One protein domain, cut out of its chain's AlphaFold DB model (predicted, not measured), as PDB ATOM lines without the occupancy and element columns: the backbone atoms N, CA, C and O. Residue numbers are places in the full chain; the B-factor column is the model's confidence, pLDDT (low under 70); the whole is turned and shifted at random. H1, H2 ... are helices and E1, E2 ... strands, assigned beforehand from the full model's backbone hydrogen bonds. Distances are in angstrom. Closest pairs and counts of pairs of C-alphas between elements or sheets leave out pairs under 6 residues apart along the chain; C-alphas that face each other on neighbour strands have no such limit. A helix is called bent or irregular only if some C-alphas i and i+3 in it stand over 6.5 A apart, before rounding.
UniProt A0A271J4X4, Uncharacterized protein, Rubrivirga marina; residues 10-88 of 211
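This is residues 10 to 88 of the 211 residues of an uncharacterized protein of Rubrivirga marina (UniProt A0A271J4X4). The domain is a small closed barrel of six strands, with one short helix, H1, packed on its outside beside the place where E5 ends and E6 begins. Two bent strands, E3 and E6, each pass from one neighbour to the next along their length, and round the ring run E1, E3, E2, E5, E6, E4 and back to E1, with parallel and antiparallel pairs mixed. The printed part has 79 residues with six named strands and one named helix, in the order E1, H1, E2, E3, E4, E5, E6, and its class is mostly strand. It is compact, with a radius of gyration of the C-alphas of 11.5 A, and its C-alphas span 34 by 29 by 20 A.

The printed part begins at Pro 10, and E1 follows at residues 14 to 17, with C-alpha 14 at (198.106, 276.095, 268.652). H1 is residues 19 to 26, 10.3 A from first to last C-alpha. E2 is residues 37 to 42, 16.2 A long. E3, residues 45 to 54, is the longest strand by residues and measures 24.9 A; it begins with C-alpha 45 at (208.746, 285.746, 256.949) and bends by 63 degrees at residue 48. E4 is residues 59 to 62, and E5 is residues 70 to 75, 15.9 A long. E6, residues 80 to 87, is 20.5 A long, bends by 51 degrees at residue 84 and ends with C-alpha 87 at (206.955, 270.196, 266.649).

In the barrel, E1 has E3 on one side and E4 on the other side. E1 and E3 are parallel, at 61 degrees between their directions, with N 15 and O 51 at 2.9 A and N 53 and O 15 at 2.8 A. The pairing of E3 is staggered: it pairs with E2 over residues 45 to 51 and with E1 over residues 52 to 54. E2 and E3 form an antiparallel hairpin, in which N 40 and O 48 are 2.8 A apart. E2 and E5 are antiparallel, with N 41 and O 73 at 2.8 A. E5 and E6 form a second antiparallel hairpin, with N 74 and O 81 at 2.8 A. E6 is staggered too, pairing with E5 over residues 80 to 85 and with E4 over residues 85 to 87. E6 and E4 are parallel, at 52 degrees, with N 86 and O 60 at 2.9 A. E4 and E1 close the ring as antiparallel neighbours, at 174 degrees, with N 16 and O 59 at 2.8 A. Among the strands that are apart are E1 and E5, and E2 and E4. H1 is on the barrel and outside it, at a height over the sheet of 6.2 A, and it lies over none of the strands, but only just, with 2 of its C-alphas falling on E5. Its closest C-alphas to E6 are those of Leu 25 and Ala 80, 5.9 A apart, and to E5 those of Leu 25 and Arg 75, 6.6 A apart. In H1 every O i to N i+4 pair is within hydrogen-bond range.

The two C-alphas farthest apart are those of Gly 29 and Ala 65, 34.3 A, while the first and last printed C-alphas, of Pro 10 and Val 88, are 10.7 A apart. The printed part has no cut and no long link; the links H1 to E2, with 10 residues, and E4 to E5, with 7, are short but not tight. The mean pLDDT of the printed part is 88.2, and the model's confidence is low, under 70, at residue 10 and residues 64 to 68.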
ATOM      1  N   PRO A  10     193.315 264.202 266.023       69.75
ATOM      2  CA  PRO A  10     194.161 264.998 265.156       69.75
ATOM      3  C   PRO A  10     194.711 266.154 265.986       69.75
ATOM      4  O   PRO A  10     193.964 266.892 266.642       69.75
ATOM      5  N   LEU A  11     196.030 266.270 266.000       74.75
ATOM      6  CA  LEU A  11     196.695 267.420 266.582       74.75
ATOM      7  C   LEU A  11     196.553 268.599 265.615       74.75
ATOM      8  O   LEU A  11     196.220 268.433 264.446       74.75
ATOM      9  N   GLY A  12     196.702 269.808 266.135       79.62
ATOM     10  CA  GLY A  12     196.637 271.021 265.338       79.62
ATOM     11  C   GLY A  12     197.561 272.058 265.939       79.62
ATOM     12  O   GLY A  12     197.770 272.073 267.156       79.62
ATOM     13  N   SER A  13     198.120 272.910 265.083       87.31
ATOM     14  CA  SER A  13     198.960 274.006 265.544       87.31
ATOM     15  C   SER A  13     198.166 274.921 266.478       87.31
ATOM     16  O   SER A  13     197.024 275.271 266.177       87.31
ATOM     17  N   LEU A  14     198.752 275.293 267.615       90.94
ATOM     18  CA  LEU A  14     198.106 276.095 268.652       90.94
ATOM     19  C   LEU A  14     199.155 276.914 269.402       90.94
ATOM     20  O   LEU A  14     200.162 276.366 269.855       90.94
ATOM     21  N   ALA A  15     198.879 278.203 269.583       93.06
ATOM     22  CA  ALA A  15     199.595 279.044 270.530       93.06
ATOM     23  C   ALA A  15     198.816 279.114 271.851       93.06
ATOM     24  O   ALA A  15     197.645 279.494 271.873       93.06
ATOM     25  N   THR A  16     199.457 278.757 272.958       94.75
ATOM     26  CA  THR A  16     198.942 278.975 274.312       94.75
ATOM     27  C   THR A  16     199.646 280.186 274.898       94.75
ATOM     28  O   THR A  16     200.875 280.226 274.910       94.75
ATOM     29  N   LEU A  17     198.878 281.183 275.336       94.62
ATOM     30  CA  LEU A  17     199.407 282.460 275.802       94.62
ATOM     31  C   LEU A  17     199.005 282.731 277.261       94.62
ATOM     32  O   LEU A  17     197.809 282.655 277.571       94.62
ATOM     33  N   PRO A  18     199.962 283.098 278.132       94.62
ATOM     34  CA  PRO A  18     199.672 283.640 279.450       94.62
ATOM     35  C   PRO A  18     199.117 285.066 279.359       94.62
ATOM     36  O   PRO A  18     199.245 285.710 278.311       94.62
ATOM     37  N   PRO A  19     198.500 285.578 280.442       93.25
ATOM     38  CA  PRO A  19     197.869 286.898 280.455       93.25
ATOM     39  C   PRO A  19     198.772 288.032 279.953       93.25
ATOM     40  O   PRO A  19     198.319 288.866 279.170       93.25
ATOM     41  N   ASP A  20     200.053 288.024 280.326       94.31
ATOM     42  CA  ASP A  20     201.005 289.062 279.916       94.31
ATOM     43  C   ASP A  20     201.287 288.999 278.410       94.31
ATOM     44  O   ASP A  20     201.202 290.007 277.710       94.31
ATOM     45  N   SER A  21     201.507 287.796 277.871       95.00
ATOM     46  CA  SER A  21     201.705 287.603 276.431       95.00
ATOM     47  C   SER A  21     200.461 287.949 275.614       95.00
ATOM     48  O   SER A  21     200.566 288.408 274.476       95.00
ATOM     49  N   LEU A  22     199.270 287.741 276.181       93.38
ATOM     50  CA  LEU A  22     198.020 288.182 275.568       93.38
ATOM     51  C   LEU A  22     197.937 289.699 275.492       93.38
ATOM     52  O   LEU A  22     197.585 290.231 274.440       93.38
ATOM     53  N   ALA A  23     198.275 290.380 276.586       93.50
ATOM     54  CA  ALA A  23     198.303 291.832 276.626       93.50
ATOM     55  C   ALA A  23     199.328 292.407 275.638       93.50
ATOM     56  O   ALA A  23     199.051 293.412 274.989       93.50
ATOM     57  N   GLU A  24     200.473 291.754 275.467       95.25
ATOM     58  CA  GLU A  24     201.503 292.187 274.523       95.25
ATOM     59  C   GLU A  24     201.090 291.983 273.057       95.25
ATOM     60  O   GLU A  24     201.250 292.880 272.230       95.25
ATOM     61  N   LEU A  25     200.503 290.831 272.719       94.81
ATOM     62  CA  LEU A  25     200.130 290.523 271.333       94.81
ATOM     63  C   LEU A  25     198.835 291.204 270.887       94.81
ATOM     64  O   LEU A  25     198.708 291.561 269.714       94.81
ATOM     65  N   PHE A  26     197.875 291.381 271.796       94.44
ATOM     66  CA  PHE A  26     196.527 291.867 271.479       94.44
ATOM     67  C   PHE A  26     196.160 293.199 272.147       94.44
ATOM     68  O   PHE A  26     195.109 293.756 271.829       94.44
ATOM     69  N   GLY A  27     197.011 293.728 273.026       92.38
ATOM     70  CA  GLY A  27     196.785 294.959 273.781       92.38
ATOM     71  C   GLY A  27     196.272 294.714 275.205       92.38
ATOM     72  O   GLY A  27     195.620 293.710 275.503       92.38
ATOM     73  N   ALA A  28     196.544 295.662 276.104       90.19
ATOM     74  CA  ALA A  28     196.121 295.585 277.501       90.19
ATOM     75  C   ALA A  28     194.590 295.465 277.629       90.19
ATOM     76  O   ALA A  28     193.836 296.226 277.023       90.19
ATOM     77  N   GLY A  29     194.123 294.501 278.430       83.12
ATOM     78  CA  GLY A  29     192.692 294.248 278.635       83.12
ATOM     79  C   GLY A  29     191.983 293.553 277.465       83.12
ATOM     80  O   GLY A  29     190.758 293.404 277.501       83.12
ATOM     81  N   ALA A  30     192.718 293.108 276.440       80.06
ATOM     82  CA  ALA A  30     192.145 292.349 275.338       80.06
ATOM     83  C   ALA A  30     191.513 291.037 275.832       80.06
ATOM     84  O   ALA A  30     192.095 290.281 276.608       80.06
ATOM     85  N   ARG A  31     190.303 290.743 275.343       84.00
ATOM     86  CA  ARG A  31     189.644 289.446 275.534       84.00
ATOM     87  C   ARG A  31     189.814 288.607 274.276       84.00
ATOM     88  O   ARG A  31     189.433 289.043 273.188       84.00
ATOM     89  N   LEU A  32     190.345 287.396 274.432       86.69
ATOM     90  CA  LEU A  32     190.463 286.436 273.337       86.69
ATOM     91  C   LEU A  32     189.091 286.098 272.765       86.69
ATOM     92  O   LEU A  32     188.189 285.649 273.474       86.69
ATOM     93  N   ARG A  33     188.956 286.276 271.454       89.12
ATOM     94  CA  ARG A  33     187.830 285.726 270.701       89.12
ATOM     95  C   ARG A  33     188.139 284.270 270.337       89.12
ATOM     96  O   ARG A  33     189.303 283.964 270.095       89.12
ATOM     97  N   PRO A  34     187.128 283.398 270.185       85.75
ATOM     98  CA  PRO A  34     187.344 282.014 269.751       85.75
ATOM     99  C   PRO A  34     188.067 281.879 268.399       85.75
ATOM    100  O   PRO A  34     188.687 280.861 268.128       85.75
ATOM    101  N   SER A  35     187.988 282.907 267.551       88.81
ATOM    102  CA  SER A  35     188.647 282.975 266.243       88.81
ATOM    103  C   SER A  35     189.998 283.702 266.260       88.81
ATOM    104  O   SER A  35     190.536 284.009 265.196       88.81
ATOM    105  N   ALA A  36     190.530 284.044 267.438       92.44
ATOM    106  CA  ALA A  36     191.799 284.751 267.541       92.44
ATOM    107  C   ALA A  36     192.946 283.898 266.987       92.44
ATOM    108  O   ALA A  36     193.077 282.712 267.297       92.44
ATOM    109  N   THR A  37     193.782 284.531 266.169       94.94
ATOM    110  CA  THR A  37     194.967 283.919 265.569       94.94
ATOM    111  C   THR A  37     196.155 284.861 265.701       94.94
ATOM    112  O   THR A  37     195.980 286.075 265.823       94.94
ATOM    113  N   VAL A  38     197.356 284.293 265.673       94.88
ATOM    114  CA  VAL A  38     198.620 285.024 265.529       94.88
ATOM    115  C   VAL A  38     199.365 284.516 264.311       94.88
ATOM    116  O   VAL A  38     199.211 283.364 263.896       94.88
ATOM    117  N   GLU A  39     200.178 285.387 263.736       95.06
ATOM    118  CA  GLU A  39     201.109 285.018 262.681       95.06
ATOM    119  C   GLU A  39     202.370 284.428 263.303       95.06
ATOM    120  O   GLU A  39     202.913 284.972 264.261       95.06
ATOM    121  N   VAL A  40     202.835 283.313 262.753       92.62
ATOM    122  CA  VAL A  40     204.124 282.727 263.105       92.62
ATOM    123  C   VAL A  40     205.144 283.270 262.121       92.62
ATOM    124  O   VAL A  40     205.012 283.071 260.912       92.62
ATOM    125  N   VAL A  41     206.135 283.984 262.640       92.44
ATOM    126  CA  VAL A  41     207.177 284.651 261.866       92.44
ATOM    127  C   VAL A  41     208.512 283.970 262.134       92.44
ATOM    128  O   VAL A  41     208.981 283.918 263.273       92.44
ATOM    129  N   ARG A  42     209.150 283.473 261.076       89.56
ATOM    130  CA  ARG A  42     210.471 282.840 261.129       89.56
ATOM    131  C   ARG A  42     211.377 283.526 260.123       89.56
ATOM    132  O   ARG A  42     211.004 283.683 258.969       89.56
ATOM    133  N   LEU A  43     212.558 283.952 260.575       89.69
ATOM    134  CA  LEU A  43     213.538 284.654 259.733       89.69
ATOM    135  C   LEU A  43     212.948 285.878 258.992       89.69
ATOM    136  O   LEU A  43     213.352 286.192 257.882       89.69
ATOM    137  N   GLY A  44     211.983 286.567 259.612       89.75
ATOM    138  CA  GLY A  44     211.310 287.738 259.035       89.75
ATOM    139  C   GLY A  44     210.114 287.426 258.128       89.75
ATOM    140  O   GLY A  44     209.392 288.349 257.757       89.75
ATOM    141  N   GLU A  45     209.845 286.156 257.826       90.25
ATOM    142  CA  GLU A  45     208.746 285.746 256.949       90.25
ATOM    143  C   GLU A  45     207.587 285.125 257.731       90.25
ATOM    144  O   GLU A  45     207.789 284.370 258.685       90.25
ATOM    145  N   VAL A  46     206.352 285.428 257.317       91.31
ATOM    146  CA  VAL A  46     205.150 284.789 257.869       91.31
ATOM    147  C   VAL A  46     205.050 283.381 257.295       91.31
ATOM    148  O   VAL A  46     204.699 283.199 256.132       91.31
ATOM    149  N   VAL A  47     205.332 282.384 258.128       87.94
ATOM    150  CA  VAL A  47     205.314 280.962 257.752       87.94
ATOM    151  C   VAL A  47     203.976 280.289 258.052       87.94
ATOM    152  O   VAL A  47     203.722 279.175 257.605       87.94
ATOM    153  N   GLY A  48     203.092 280.957 258.795       88.38
ATOM    154  CA  GLY A  48     201.754 280.445 259.052       88.38
ATOM    155  C   GLY A  48     200.928 281.328 259.974       88.38
ATOM    156  O   GLY A  48     201.401 282.327 260.516       88.38
ATOM    157  N   ARG A  49     199.671 280.929 260.164       91.19
ATOM    158  CA  ARG A  49     198.762 281.499 261.162       91.19
ATOM    159  C   ARG A  49     198.243 280.386 262.047       91.19
ATOM    160  O   ARG A  49     197.801 279.357 261.539       91.19
ATOM    161  N   VAL A  50     198.293 280.604 263.354       91.69
ATOM    162  CA  VAL A  50     197.870 279.611 264.343       91.69
ATOM    163  C   VAL A  50     196.787 280.187 265.249       91.69
ATOM    164  O   VAL A  50     196.849 281.371 265.591       91.69
ATOM    165  N   PRO A  51     195.778 279.384 265.625       93.62
ATOM    166  CA  PRO A  51     194.808 279.775 266.635       93.62
ATOM    167  C   PRO A  51     195.487 279.991 267.983       93.62
ATOM    168  O   PRO A  51     196.556 279.442 268.267       93.62
ATOM    169  N   VAL A  52     194.828 280.787 268.818       93.56
ATOM    170  CA  VAL A  52     195.314 281.157 270.142       93.56
ATOM    171  C   VAL A  52     194.349 280.678 271.217       93.56
ATOM    172  O   VAL A  52     193.140 280.886 271.116       93.56
ATOM    173  N   ALA A  53     194.896 280.102 272.280       93.62
ATOM    174  CA  ALA A  53     194.189 279.814 273.519       93.62
ATOM    175  C   ALA A  53     194.880 280.501 274.703       93.62
ATOM    176  O   ALA A  53     196.097 280.683 274.709       93.62
ATOM    177  N   ALA A  54     194.101 280.850 275.724       92.00
ATOM    178  CA  ALA A  54     194.659 281.247 277.011       92.00
ATOM    179  C   ALA A  54     195.225 280.017 277.735       92.00
ATOM    180  O   ALA A  54     194.681 278.917 277.620       92.00
ATOM    181  N   GLY A  55     196.290 280.212 278.502       91.50
ATOM    182  CA  GLY A  55     196.810 279.210 279.425       91.50
ATOM    183  C   GLY A  55     197.868 279.808 280.336       91.50
ATOM    184  O   GLY A  55     198.054 281.016 280.351       91.50
ATOM    185  N   ASP A  56     198.573 278.967 281.082       91.94
ATOM    186  CA  ASP A  56     199.472 279.450 282.140       91.94
ATOM    187  C   ASP A  56     200.908 279.710 281.659       91.94
ATOM    188  O   ASP A  56     201.701 280.328 282.362       91.94
ATOM    189  N   ALA A  57     201.265 279.236 280.462       92.75
ATOM    190  CA  ALA A  57     202.615 279.342 279.917       92.75
ATOM    191  C   ALA A  57     202.598 279.608 278.411       92.75
ATOM    192  O   ALA A  57     201.746 279.081 277.690       92.75
ATOM    193  N   LEU A  58     203.579 280.388 277.943       94.00
ATOM    194  CA  LEU A  58     203.767 280.689 276.527       94.00
ATOM    195  C   LEU A  58     204.275 279.436 275.811       94.00
ATOM    196  O   LEU A  58     205.366 278.953 276.109       94.00
ATOM    197  N   ARG A  59     203.479 278.894 274.887       92.56
ATOM    198  CA  ARG A  59     203.842 277.708 274.098       92.56
ATOM    199  C   ARG A  59     203.313 277.817 272.681       92.56
ATOM    200  O   ARG A  59     202.155 278.172 272.487       92.56
ATOM    201  N   LEU A  60     204.125 277.428 271.703       91.25
ATOM    202  CA  LEU A  60     203.690 277.230 270.324       91.25
ATOM    203  C   LEU A  60     203.872 275.761 269.953       91.25
ATOM    204  O   LEU A  60     204.990 275.265 269.877       91.25
ATOM    205  N   ARG A  61     202.757 275.081 269.690       88.06
ATOM    206  CA  ARG A  61     202.745 273.736 269.116       88.06
ATOM    207  C   ARG A  61     202.475 273.852 267.628       88.06
ATOM    208  O   ARG A  61     201.514 274.522 267.250       88.06
ATOM    209  N   VAL A  62     203.280 273.193 266.799       81.75
ATOM    210  CA  VAL A  62     203.055 273.120 265.350       81.75
ATOM    211  C   VAL A  62     202.838 271.683 264.904       81.75
ATOM    212  O   VAL A  62     203.610 270.782 265.225       81.75
ATOM    213  N   ASP A  63     201.743 271.478 264.184       76.38
ATOM    214  CA  ASP A  63     201.386 270.212 263.562       76.38
ATOM    215  C   ASP A  63     202.022 270.143 262.164       76.38
ATOM    216  O   ASP A  63     201.972 271.106 261.393       76.38
ATOM    217  N   ALA A  64     202.743 269.061 261.882       67.25
ATOM    218  CA  ALA A  64     203.873 269.101 260.964       67.25
ATOM    219  C   ALA A  64     203.483 269.000 259.482       67.25
ATOM    220  O   ALA A  64     203.039 267.957 259.020       67.25
ATOM    221  N   ALA A  65     203.773 270.043 258.701       53.16
ATOM    222  CA  ALA A  65     204.158 269.936 257.282       53.16
ATOM    223  C   ALA A  65     205.291 270.914 256.905       53.16
ATOM    224  O   ALA A  65     205.723 270.987 255.757       53.16
ATOM    225  N   THR A  66     205.773 271.710 257.857       54.78
ATOM    226  CA  THR A  66     206.819 272.707 257.635       54.78
ATOM    227  C   THR A  66     207.522 272.876 258.972       54.78
ATOM    228  O   THR A  66     206.878 273.277 259.940       54.78
ATOM    229  N   GLU A  67     208.791 272.472 259.074       64.75
ATOM    230  CA  GLU A  67     209.578 272.529 260.315       64.75
ATOM    231  C   GLU A  67     209.813 273.983 260.739       64.75
ATOM    232  O   GLU A  67     210.851 274.602 260.500       64.75
ATOM    233  N   VAL A  68     208.803 274.545 261.382       69.44
ATOM    234  CA  VAL A  68     208.913 275.726 262.215       69.44
ATOM    235  C   VAL A  68     209.238 275.204 263.610       69.44
ATOM    236  O   VAL A  68     208.383 275.183 264.482       69.44
ATOM    237  N   SER A  69     210.437 274.650 263.778       77.88
ATOM    238  CA  SER A  69     210.973 274.221 265.070       77.88
ATOM    239  C   SER A  69     212.082 275.178 265.503       77.88
ATOM    240  O   SER A  69     212.799 275.745 264.669       77.88
ATOM    241  N   GLY A  70     212.203 275.387 266.814       83.44
ATOM    242  CA  GLY A  70     213.153 276.344 267.381       83.44
ATOM    243  C   GLY A  70     212.628 277.788 267.388       83.44
ATOM    244  O   GLY A  70     211.409 277.992 267.388       83.44
ATOM    245  N   PRO A  71     213.524 278.790 267.419       89.56
ATOM    246  CA  PRO A  71     213.150 280.157 267.754       89.56
ATOM    247  C   PRO A  71     212.329 280.813 266.643       89.56
ATOM    248  O   PRO A  71     212.758 280.902 265.486       89.56
ATOM    249  N   VAL A  72     211.160 281.325 267.015       93.31
ATOM    250  CA  VAL A  72     210.264 282.099 266.149       93.31
ATOM    251  C   VAL A  72     209.653 283.273 266.894       93.31
ATOM    252  O   VAL A  72     209.805 283.409 268.104       93.31
ATOM    253  N   HIS A  73     208.939 284.126 266.161       95.31
ATOM    254  CA  HIS A  73     208.132 285.184 266.749       95.31
ATOM    255  C   HIS A  73     206.650 284.940 266.469       95.31
ATOM    256  O   HIS A  73     206.265 284.635 265.342       95.31
ATOM    257  N   LEU A  74     205.808 285.111 267.480       95.75
ATOM    258  CA  LEU A  74     204.376 285.299 267.302       95.75
ATOM    259  C   LEU A  74     204.128 286.777 267.049       95.75
ATOM    260  O   LEU A  74     204.584 287.606 267.829       95.75
ATOM    261  N   ARG A  75     203.397 287.114 265.991       96.69
ATOM    262  CA  ARG A  75     202.983 288.484 265.689       96.69
ATOM    263  C   ARG A  75     201.472 288.609 265.827       96.69
ATOM    264  O   ARG A  75     200.716 287.872 265.189       96.69
ATOM    265  N   GLY A  76     201.051 289.542 266.675       93.00
ATOM    266  CA  GLY A  76     199.660 289.918 266.894       93.00
ATOM    267  C   GLY A  76     199.386 291.364 266.464       93.00
ATOM    268  O   GLY A  76     200.290 292.054 265.991       93.00
ATOM    269  N   PRO A  77     198.141 291.844 266.611       93.00
ATOM    270  CA  PRO A  77     197.764 293.203 266.224       93.00
ATOM    271  C   PRO A  77     198.529 294.318 266.952       93.00
ATOM    272  O   PRO A  77     198.668 295.404 266.397       93.00
ATOM    273  N   ALA A  78     198.980 294.073 268.187       94.12
ATOM    274  CA  ALA A  78     199.585 295.088 269.050       94.12
ATOM    275  C   ALA A  78     201.096 294.910 269.265       94.12
ATOM    276  O   ALA A  78     201.757 295.850 269.702       94.12
ATOM    277  N   GLY A  79     201.654 293.738 268.951       93.56
ATOM    278  CA  GLY A  79     203.043 293.427 269.281       93.56
ATOM    279  C   GLY A  79     203.546 292.113 268.695       93.56
ATOM    280  O   GLY A  79     202.851 291.437 267.927       93.56
ATOM    281  N   ALA A  80     204.777 291.758 269.060       95.19
ATOM    282  CA  ALA A  80     205.411 290.509 268.668       95.19
ATOM    283  C   ALA A  80     206.233 289.920 269.818       95.19
ATOM    284  O   ALA A  80     206.921 290.653 270.515       95.19
ATOM    285  N   LEU A  81     206.193 288.597 269.965       96.56
ATOM    286  CA  LEU A  81     206.813 287.854 271.063       96.56
ATOM    287  C   LEU A  81     207.686 286.727 270.541       96.56
ATOM    288  O   LEU A  81     207.238 285.961 269.693       96.56
ATOM    289  N   ALA A  82     208.884 286.568 271.097       94.56
ATOM    290  CA  ALA A  82     209.713 285.398 270.831       94.56
ATOM    291  C   ALA A  82     209.154 284.158 271.548       94.56
ATOM    292  O   ALA A  82     208.743 284.224 272.707       94.56
ATOM    293  N   VAL A  83     209.149 283.021 270.859       93.81
ATOM    294  CA  VAL A  83     208.750 281.725 271.412       93.81
ATOM    295  C   VAL A  83     209.518 280.613 270.712       93.81
ATOM    296  O   VAL A  83     209.773 280.685 269.509       93.81
ATOM    297  N   ASP A  84     209.847 279.561 271.452       90.62
ATOM    298  CA  ASP A  84     210.329 278.328 270.846       90.62
ATOM    299  C   ASP A  84     209.144 277.485 270.382       90.62
ATOM    300  O   ASP A  84     208.239 277.145 271.151       90.62
ATOM    301  N   ALA A  85     209.143 277.169 269.092       88.00
ATOM    302  CA  ALA A  85     208.148 276.302 268.499       88.00
ATOM    303  C   ALA A  85     208.513 274.832 268.734       88.00
ATOM    304  O   ALA A  85     209.607 274.375 268.383       88.00
ATOM    305  N   GLU A  86     207.561 274.083 269.286       83.88
ATOM    306  CA  GLU A  86     207.661 272.642 269.470       83.88
ATOM    307  C   GLU A  86     206.880 271.928 268.364       83.88
ATOM    308  O   GLU A  86     205.663 272.099 268.210       83.88
ATOM    309  N   ALA A  87     207.587 271.101 267.594       77.62
ATOM    310  CA  ALA A  87     206.955 270.196 266.649       77.62
ATOM    311  C   ALA A  87     206.210 269.112 267.424       77.62
ATOM    312  O   ALA A  87     206.787 268.421 268.269       77.62
ATOM    313  N   VAL A  88     204.922 268.958 267.139       74.62
ATOM    314  CA  VAL A  88     204.150 267.911 267.788       74.62
ATOM    315  C   VAL A  88     204.559 266.573 267.191       74.62
ATOM    316  O   VAL A  88     204.393 266.365 265.999       74.62
TER     317      VAL A  88